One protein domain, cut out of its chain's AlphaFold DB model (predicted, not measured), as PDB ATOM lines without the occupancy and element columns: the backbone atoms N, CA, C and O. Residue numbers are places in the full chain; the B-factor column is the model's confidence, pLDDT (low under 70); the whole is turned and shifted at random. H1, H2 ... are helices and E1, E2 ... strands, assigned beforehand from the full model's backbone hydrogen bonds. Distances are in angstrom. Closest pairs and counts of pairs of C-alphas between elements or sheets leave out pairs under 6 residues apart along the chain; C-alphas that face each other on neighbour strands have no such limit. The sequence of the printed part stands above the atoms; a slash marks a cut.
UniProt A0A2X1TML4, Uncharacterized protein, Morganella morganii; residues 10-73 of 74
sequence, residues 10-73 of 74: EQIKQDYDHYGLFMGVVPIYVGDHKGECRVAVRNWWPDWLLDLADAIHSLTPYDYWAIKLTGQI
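Overview. This is residues 10 to 73 of the 74 residues of an uncharacterized protein of Morganella morganii (UniProt A0A2X1TML4). A strongly twisted wall of four antiparallel strands has a helix at each end of its strands: the longer H2 packs with its residues 48 to 54 near Phe 22, Val 26 and Val 41, and the short H1 sits near Gly 31 at the other end. H2 then reaches out beyond the sheet, and residues 60 to 66 lead back to the edge strand E4. The printed part has 64 residues with two named helices and four named strands, in the order H1 E1 E2 E3 H2 E4 along the chain; the sheet's order is E3 E2 E1 E4, and its class is mixed, helices and strands. It is compact, with a radius of gyration of the C-alphas of 11.7 A and spans of 35 by 25 by 18 A.

Along the chain. Begin in the sheet with E2, residues 26 to 31, where 15.8 A separate C-alpha 26 at (-7.467, -53.907, 21.056) from C-alpha 31. Beside it run E1, residues 18 to 22, 12.3 A long, and E3, residues 38 to 41, 10.6 A long. E4, residues 67 to 72, covers 14.1 A and ends at C-alpha 72 at (-17.380, -42.540, 14.405). Find H2, residues 48 to 59, from C-alpha 48 at (-8.513, -59.261, 29.682); it is 16.6 A long. H1, residues 10 to 15, is 8.5 A long.

Arrangement. Look first at E1, E2 and E3, a meander, each strand the antiparallel neighbour of the one before; E1 and E2 form a hairpin, and so do E2 and E3. Between E1 and E2, N 20 and O 28 are 2.8 A apart, within hydrogen-bond range. Between E2 and E3, N 29 and O 40 are at 2.7 A. On the other side of E1, the antiparallel E4 has N 68 at 2.8 A from O 21. H2 is on the sheet at a height of 9.8 A, over E2 and E1, and on the local plane runs slantwise to the strands, at 37 degrees to E1; with H2 on one face, the sheet makes two layers. The closest C-alphas of H2 and E2 are those of Leu 49 and Val 26, 6.5 A apart. H1 is on the sheet over E2 at a height of 9.7 A and only just stands up from it, rising 43 degrees; its closest C-alpha to E2 is that of Asp 15, 5.8 A from that of Gly 31. H1 and H2 are apart. In H1 and H2 every O i to N i+4 pair is within hydrogen-bond range.

Size, cuts and confidence. The two C-alphas farthest apart are those of Glu 10 and Leu 59, at 36.1 A. The printed part has no cut and no long link; those from H1 to E1 and from E1 to E2 are tight. The mean pLDDT of the printed part is 75.2, and you find values under 70 at residues 33 to 34, 36 to 37, 44, 57 and 60 to 66 of this model.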
ATOM      1  N   GLU A  10     -27.931 -49.504  22.381       79.25
ATOM      2  CA  GLU A  10     -28.434 -48.230  22.900       79.25
ATOM      3  C   GLU A  10     -27.418 -47.575  23.836       79.25
ATOM      4  O   GLU A  10     -27.064 -46.426  23.605       79.25
ATOM      5  N   GLN A  11     -26.852 -48.325  24.791       78.25
ATOM      6  CA  GLN A  11     -25.779 -47.829  25.664       78.25
ATOM      7  C   GLN A  11     -24.550 -47.396  24.866       78.25
ATOM      8  O   GLN A  11     -23.992 -46.335  25.113       78.25
ATOM      9  N   ILE A  12     -24.159 -48.172  23.847       80.88
ATOM     10  CA  ILE A  12     -23.020 -47.811  22.994       80.88
ATOM     11  C   ILE A  12     -23.263 -46.466  22.305       80.88
ATOM     12  O   ILE A  12     -22.363 -45.644  22.270       80.88
ATOM     13  N   LYS A  13     -24.466 -46.237  21.766       80.06
ATOM     14  CA  LYS A  13     -24.805 -44.981  21.081       80.06
ATOM     15  C   LYS A  13     -24.991 -43.798  22.024       80.06
ATOM     16  O   LYS A  13     -24.872 -42.663  21.583       80.06
ATOM     17  N   GLN A  14     -25.362 -44.062  23.272       81.56
ATOM     18  CA  GLN A  14     -25.640 -43.027  24.257       81.56
ATOM     19  C   GLN A  14     -24.371 -42.573  24.986       81.56
ATOM     20  O   GLN A  14     -24.226 -41.385  25.253       81.56
ATOM     21  N   ASP A  15     -23.460 -43.505  25.280       80.25
ATOM     22  CA  ASP A  15     -22.253 -43.247  26.070       80.25
ATOM     23  C   ASP A  15     -20.962 -43.172  25.237       80.25
ATOM     24  O   ASP A  15     -19.941 -42.721  25.758       80.25
ATOM     25  N   TYR A  16     -20.970 -43.606  23.966       83.25
ATOM     26  CA  TYR A  16     -19.779 -43.633  23.111       83.25
ATOM     27  C   TYR A  16     -20.026 -43.048  21.716       83.25
ATOM     28  O   TYR A  16     -21.024 -43.329  21.054       83.25
ATOM     29  N   ASP A  17     -19.041 -42.299  21.218       84.94
ATOM     30  CA  ASP A  17     -19.135 -41.564  19.950       84.94
ATOM     31  C   ASP A  17     -18.208 -42.119  18.866       84.94
ATOM     32  O   ASP A  17     -18.421 -41.907  17.672       84.94
ATOM     33  N   HIS A  18     -17.127 -42.791  19.260       84.94
ATOM     34  CA  HIS A  18     -16.068 -43.237  18.363       84.94
ATOM     35  C   HIS A  18     -15.680 -44.694  18.609       84.94
ATOM     36  O   HIS A  18     -15.719 -45.219  19.717       84.94
ATOM     37  N   TYR A  19     -15.244 -45.344  17.541       84.81
ATOM     38  CA  TYR A  19     -14.467 -46.568  17.594       84.81
ATOM     39  C   TYR A  19     -12.986 -46.208  17.654       84.81
ATOM     40  O   TYR A  19     -12.523 -45.330  16.920       84.81
ATOM     41  N   GLY A  20     -12.233 -46.921  18.481       83.50
ATOM     42  CA  GLY A  20     -10.789 -46.800  18.584       83.50
ATOM     43  C   GLY A  20     -10.098 -48.154  18.656       83.50
ATOM     44  O   GLY A  20     -10.722 -49.192  18.873       83.50
ATOM     45  N   LEU A  21      -8.785 -48.122  18.485       81.38
ATOM     46  CA  LEU A  21      -7.878 -49.226  18.750       81.38
ATOM     47  C   LEU A  21      -6.915 -48.794  19.849       81.38
ATOM     48  O   LEU A  21      -6.109 -47.887  19.647       81.38
ATOM     49  N   PHE A  22      -6.991 -49.453  20.993       77.94
ATOM     50  CA  PHE A  22      -5.999 -49.351  22.044       77.94
ATOM     51  C   PHE A  22      -4.762 -50.171  21.635       77.94
ATOM     52  O   PHE A  22      -4.869 -51.336  21.238       77.94
ATOM     53  N   MET A  23      -3.597 -49.526  21.627       74.31
ATOM     54  CA  MET A  23      -2.307 -50.050  21.159       74.31
ATOM     55  C   MET A  23      -2.309 -50.616  19.739       74.31
ATOM     56  O   MET A  23      -1.524 -51.496  19.403       74.31
ATOM     57  N   GLY A  24      -3.240 -50.171  18.893       73.19
ATOM     58  CA  GLY A  24      -3.387 -50.694  17.534       73.19
ATOM     59  C   GLY A  24      -3.897 -52.140  17.439       73.19
ATOM     60  O   GLY A  24      -4.102 -52.616  16.325       73.19
ATOM     61  N   VAL A  25      -4.143 -52.821  18.564       74.69
ATOM     62  CA  VAL A  25      -4.526 -54.244  18.605       74.69
ATOM     63  C   VAL A  25      -5.909 -54.443  19.223       74.69
ATOM     64  O   VAL A  25      -6.684 -55.264  18.737       74.69
ATOM     65  N   VAL A  26      -6.251 -53.687  20.268       78.62
ATOM     66  CA  VAL A  26      -7.467 -53.907  21.056       78.62
ATOM     67  C   VAL A  26      -8.568 -52.944  20.617       78.62
ATOM     68  O   VAL A  26      -8.449 -51.744  20.844       78.62
ATOM     69  N   PRO A  27      -9.671 -53.402  20.014       82.69
ATOM     70  CA  PRO A  27     -10.762 -52.517  19.654       82.69
ATOM     71  C   PRO A  27     -11.541 -52.089  20.893       82.69
ATOM     72  O   PRO A  27     -12.026 -52.910  21.676       82.69
ATOM     73  N   ILE A  28     -11.706 -50.780  21.011       84.00
ATOM     74  CA  ILE A  28     -12.413 -50.118  22.096       84.00
ATOM     75  C   ILE A  28     -13.470 -49.158  21.540       84.00
ATOM     76  O   ILE A  28     -13.357 -48.637  20.428       84.00
ATOM     77  N   TYR A  29     -14.516 -48.931  22.318       85.25
ATOM     78  CA  TYR A  29     -15.406 -47.791  22.182       85.25
ATOM     79  C   TYR A  29     -14.804 -46.610  22.942       85.25
ATOM     80  O   TYR A  29     -14.284 -46.788  24.043       85.25
ATOM     81  N   VAL A  30     -14.875 -45.420  22.352       82.31
ATOM     82  CA  VAL A  30     -14.398 -44.162  22.928       82.31
ATOM     83  C   VAL A  30     -15.548 -43.161  22.929       82.31
ATOM     84  O   VAL A  30     -16.102 -42.835  21.878       82.31
ATOM     85  N   GLY A  31     -15.922 -42.696  24.111       83.19
ATOM     86  CA  GLY A  31     -16.945 -41.686  24.348       83.19
ATOM     87  C   GLY A  31     -16.319 -40.406  24.864       83.19
ATOM     88  O   GLY A  31     -15.282 -40.453  25.524       83.19
ATOM     89  N   ASP A  32     -16.932 -39.274  24.518       75.25
ATOM     90  CA  ASP A  32     -16.567 -37.957  25.047       75.25
ATOM     91  C   ASP A  32     -15.045 -37.679  25.054       75.25
ATOM     92  O   ASP A  32     -14.444 -37.268  26.043       75.25
ATOM     93  N   HIS A  33     -14.389 -37.908  23.910       65.81
ATOM     94  CA  HIS A  33     -12.935 -37.740  23.727       65.81
ATOM     95  C   HIS A  33     -12.386 -36.330  24.045       65.81
ATOM     96  O   HIS A  33     -11.171 -36.134  24.030       65.81
ATOM     97  N   LYS A  34     -13.259 -35.339  24.271       66.75
ATOM     98  CA  LYS A  34     -12.906 -33.955  24.633       66.75
ATOM     99  C   LYS A  34     -13.214 -33.612  26.097       66.75
ATOM    100  O   LYS A  34     -12.796 -32.543  26.535       66.75
ATOM    101  N   GLY A  35     -13.938 -34.471  26.812       70.94
ATOM    102  CA  GLY A  35     -14.362 -34.276  28.196       70.94
ATOM    103  C   GLY A  35     -13.884 -35.417  29.091       70.94
ATOM    104  O   GLY A  35     -12.680 -35.668  29.200       70.94
ATOM    105  N   GLU A  36     -14.813 -36.111  29.747       65.62
ATOM    106  CA  GLU A  36     -14.496 -37.325  30.501       65.62
ATOM    107  C   GLU A  36     -14.308 -38.471  29.507       65.62
ATOM    108  O   GLU A  36     -15.264 -39.139  29.132       65.62
ATOM    109  N   CYS A  37     -13.074 -38.677  29.048       66.62
ATOM    110  CA  CYS A  37     -12.751 -39.693  28.050       66.62
ATOM    111  C   CYS A  37     -13.163 -41.094  28.546       66.62
ATOM    112  O   CYS A  37     -12.472 -41.715  29.358       66.62
ATOM    113  N   ARG A  38     -14.313 -41.590  28.073       78.88
ATOM    114  CA  ARG A  38     -14.875 -42.894  28.446       78.88
ATOM    115  C   ARG A  38     -14.378 -43.946  27.476       78.88
ATOM    116  O   ARG A  38     -14.517 -43.796  26.266       78.88
ATOM    117  N   VAL A  39     -13.848 -45.046  27.998       76.38
ATOM    118  CA  VAL A  39     -13.340 -46.156  27.186       76.38
ATOM    119  C   VAL A  39     -13.924 -47.486  27.643       76.38
ATOM    120  O   VAL A  39     -14.033 -47.745  28.838       76.38
ATOM    121  N   ALA A  40     -14.320 -48.328  26.690       80.00
ATOM    122  CA  ALA A  40     -14.764 -49.696  26.958       80.00
ATOM    123  C   ALA A  40     -14.337 -50.659  25.854       80.00
ATOM    124  O   ALA A  40     -14.233 -50.277  24.692       80.00
ATOM    125  N   VAL A  41     -14.121 -51.928  26.201       82.44
ATOM    126  CA  VAL A  41     -13.787 -52.977  25.227       82.44
ATOM    127  C   VAL A  41     -14.963 -53.230  24.294       82.44
ATOM    128  O   VAL A  41     -16.129 -53.191  24.696       82.44
ATOM    129  N   ARG A  42     -14.664 -53.502  23.021       78.56
ATOM    130  CA  ARG A  42     -15.703 -53.831  22.053       78.56
ATOM    131  C   ARG A  42     -16.435 -55.116  22.445       78.56
ATOM    132  O   ARG A  42     -15.811 -56.113  22.796       78.56
ATOM    133  N   ASN A  43     -17.758 -55.139  22.277       76.12
ATOM    134  CA  ASN A  43     -18.520 -56.379  22.419       76.12
ATOM    135  C   ASN A  43     -17.905 -57.478  21.541       76.12
ATOM    136  O   ASN A  43     -17.582 -57.207  20.384       76.12
ATOM    137  N   TRP A  44     -17.824 -58.703  22.074       69.00
ATOM    138  CA  TRP A  44     -17.142 -59.875  21.491       69.00
ATOM    139  C   TRP A  44     -15.621 -59.931  21.660       69.00
ATOM    140  O   TRP A  44     -15.018 -60.906  21.217       69.00
ATOM    141  N   TRP A  45     -15.011 -58.954  22.329       74.31
ATOM    142  CA  TRP A  45     -13.603 -59.016  22.704       74.31
ATOM    143  C   TRP A  45     -13.463 -59.326  24.199       74.31
ATOM    144  O   TRP A  45     -14.277 -58.857  24.993       74.31
ATOM    145  N   PRO A  46     -12.485 -60.160  24.589       71.06
ATOM    146  CA  PRO A  46     -12.288 -60.506  25.987       71.06
ATOM    147  C   PRO A  46     -11.919 -59.307  26.875       71.06
ATOM    148  O   PRO A  46     -11.049 -58.516  26.531       71.06
ATOM    149  N   ASP A  47     -12.485 -59.233  28.078       70.06
ATOM    150  CA  ASP A  47     -12.180 -58.170  29.046       70.06
ATOM    151  C   ASP A  47     -10.685 -58.091  29.428       70.06
ATOM    152  O   ASP A  47     -10.173 -57.004  29.680       70.06
ATOM    153  N   TRP A  48      -9.953 -59.215  29.378       72.25
ATOM    154  CA  TRP A  48      -8.513 -59.261  29.682       72.25
ATOM    155  C   TRP A  48      -7.636 -58.525  28.660       72.25
ATOM    156  O   TRP A  48      -6.439 -58.370  28.884       72.25
ATOM    157  N   LEU A  49      -8.186 -58.074  27.531       74.00
ATOM    158  CA  LEU A  49      -7.410 -57.306  26.561       74.00
ATOM    159  C   LEU A  49      -6.968 -55.950  27.093       74.00
ATOM    160  O   LEU A  49      -5.902 -55.494  26.694       74.00
ATOM    161  N   LEU A  50      -7.753 -55.317  27.971       71.44
ATOM    162  CA  LEU A  50      -7.304 -54.095  28.636       71.44
ATOM    163  C   LEU A  50      -6.148 -54.399  29.585       71.44
ATOM    164  O   LEU A  50      -5.138 -53.713  29.510       71.44
ATOM    165  N   ASP A  51      -6.249 -55.464  30.385       75.88
ATOM    166  CA  ASP A  51      -5.154 -55.909  31.259       75.88
ATOM    167  C   ASP A  51      -3.886 -56.269  30.469       75.88
ATOM    168  O   ASP A  51      -2.781 -55.895  30.855       75.88
ATOM    169  N   LEU A  52      -4.020 -56.973  29.335       76.31
ATOM    170  CA  LEU A  52      -2.878 -57.275  28.470       76.31
ATOM    171  C   LEU A  52      -2.269 -55.991  27.916       76.31
ATOM    172  O   LEU A  52      -1.048 -55.873  27.844       76.31
ATOM    173  N   ALA A  53      -3.101 -55.048  27.486       72.44
ATOM    174  CA  ALA A  53      -2.606 -53.824  26.897       72.44
ATOM    175  C   ALA A  53      -1.959 -52.900  27.941       72.44
ATOM    176  O   ALA A  53      -0.949 -52.271  27.641       72.44
ATOM    177  N   ASP A  54      -2.449 -52.891  29.180       73.56
ATOM    178  CA  ASP A  54      -1.786 -52.240  30.314       73.56
ATOM    179  C   ASP A  54      -0.423 -52.893  30.613       73.56
ATOM    180  O   ASP A  54       0.600 -52.210  30.709       73.56
ATOM    181  N   ALA A  55      -0.359 -54.230  30.612       76.38
ATOM    182  CA  ALA A  55       0.894 -54.966  30.774       76.38
ATOM    183  C   ALA A  55       1.901 -54.678  29.644       76.38
ATOM    184  O   ALA A  55       3.089 -54.492  29.906       76.38
ATOM    185  N   ILE A  56       1.443 -54.600  28.390       73.25
ATOM    186  CA  ILE A  56       2.280 -54.200  27.251       73.25
ATOM    187  C   ILE A  56       2.742 -52.749  27.426       73.25
ATOM    188  O   ILE A  56       3.917 -52.472  27.212       73.25
ATOM    189  N   HIS A  57       1.876 -51.842  27.889       69.56
ATOM    190  CA  HIS A  57       2.236 -50.442  28.140       69.56
ATOM    191  C   HIS A  57       3.356 -50.313  29.158       69.56
ATOM    192  O   HIS A  57       4.324 -49.590  28.929       69.56
ATOM    193  N   SER A  58       3.261 -51.079  30.245       72.00
ATOM    194  CA  SER A  58       4.298 -51.129  31.267       72.00
ATOM    195  C   SER A  58       5.639 -51.642  30.725       72.00
ATOM    196  O   SER A  58       6.678 -51.320  31.299       72.00
ATOM    197  N   LEU A  59       5.636 -52.429  29.645       72.81
ATOM    198  CA  LEU A  59       6.842 -52.924  28.972       72.81
ATOM    199  C   LEU A  59       7.335 -51.976  27.863       72.81
ATOM    200  O   LEU A  59       8.524 -51.987  27.541       72.81
ATOM    201  N   THR A  60       6.460 -51.141  27.294       69.19
ATOM    202  CA  THR A  60       6.775 -50.189  26.216       69.19
ATOM    203  C   THR A  60       6.316 -48.761  26.569       69.19
ATOM    204  O   THR A  60       5.283 -48.298  26.077       69.19
ATOM    205  N   PRO A  61       7.095 -48.013  27.375       62.00
ATOM    206  CA  PRO A  61       6.705 -46.697  27.904       62.00
ATOM    207  C   PRO A  61       6.714 -45.542  26.880       62.00
ATOM    208  O   PRO A  61       6.424 -44.405  27.239       62.00
ATOM    209  N   TYR A  62       7.061 -45.795  25.613       56.59
ATOM    210  CA  TYR A  62       7.258 -44.758  24.585       56.59
ATOM    211  C   TYR A  62       6.095 -44.597  23.594       56.59
ATOM    212  O   TYR A  62       6.227 -43.866  22.609       56.59
ATOM    213  N   ASP A  63       4.955 -45.246  23.825       58.41
ATOM    214  CA  ASP A  63       3.845 -45.209  22.872       58.41
ATOM    215  C   ASP A  63       2.959 -43.964  23.069       58.41
ATOM    216  O   ASP A  63       1.971 -43.967  23.802       58.41
ATOM    217  N   TYR A  64       3.324 -42.869  22.390       55.66
ATOM    218  CA  TYR A  64       2.572 -41.601  22.359       55.66
ATOM    219  C   TYR A  64       1.183 -41.713  21.685       55.66
ATOM    220  O   TYR A  64       0.449 -40.729  21.630       55.66
ATOM    221  N   TRP A  65       0.797 -42.897  21.192       59.34
ATOM    222  CA  TRP A  65      -0.473 -43.150  20.504       59.34
ATOM    223  C   TRP A  65      -1.182 -44.405  21.022       59.34
ATOM    224  O   TRP A  65      -1.705 -45.206  20.246       59.34
ATOM    225  N   ALA A  66      -1.259 -44.546  22.348       69.50
ATOM    226  CA  ALA A  66      -1.927 -45.676  22.991       69.50
ATOM    227  C   ALA A  66      -3.390 -45.866  22.546       69.50
ATOM    228  O   ALA A  66      -3.887 -46.981  22.608       69.50
ATOM    229  N   ILE A  67      -4.086 -44.828  22.060       74.00
ATOM    230  CA  ILE A  67      -5.442 -44.944  21.503       74.00
ATOM    231  C   ILE A  67      -5.496 -44.317  20.112       74.00
ATOM    232  O   ILE A  67      -5.377 -43.102  19.948       74.00
ATOM    233  N   LYS A  68      -5.753 -45.144  19.099       80.62
ATOM    234  CA  LYS A  68      -5.971 -44.713  17.718       80.62
ATOM    235  C   LYS A  68      -7.456 -44.727  17.378       80.62
ATOM    236  O   LYS A  68      -8.037 -45.790  17.155       80.62
ATOM    237  N   LEU A  69      -8.069 -43.551  17.278       81.12
ATOM    238  CA  LEU A  69      -9.449 -43.416  16.801       81.12
ATOM    239  C   LEU A  69      -9.550 -43.908  15.349       81.12
ATOM    240  O   LEU A  69      -8.774 -43.506  14.485       81.12
ATOM    241  N   THR A  70     -10.480 -44.823  15.093       80.62
ATOM    242  CA  THR A  70     -10.627 -45.522  13.807       80.62
ATOM    243  C   THR A  70     -11.864 -45.066  13.031       80.62
ATOM    244  O   THR A  70     -11.874 -45.141  11.806       80.62
ATOM    245  N   GLY A  71     -12.903 -44.571  13.710       80.50
ATOM    246  CA  GLY A  71     -14.111 -44.054  13.059       80.50
ATOM    247  C   GLY A  71     -15.175 -43.595  14.053       80.50
ATOM    248  O   GLY A  71     -15.033 -43.823  15.247       80.50
ATOM    249  N   GLN A  72     -16.246 -42.960  13.569       81.25
ATOM    250  CA  GLN A  72     -17.380 -42.540  14.405       81.25
ATOM    251  C   GLN A  72     -18.467 -43.617  14.486       81.25
ATOM    252  O   GLN A  72     -18.706 -44.353  13.523       81.25
ATOM    253  N   ILE A  73     -19.131 -43.698  15.634       77.31
ATOM    254  CA  ILE A  73     -20.319 -44.518  15.866       77.31
ATOM    255  C   ILE A  73     -21.517 -43.746  15.290       77.31
ATOM    256  O   ILE A  73     -21.777 -42.619  15.691       77.31
TER     257      ILE A  73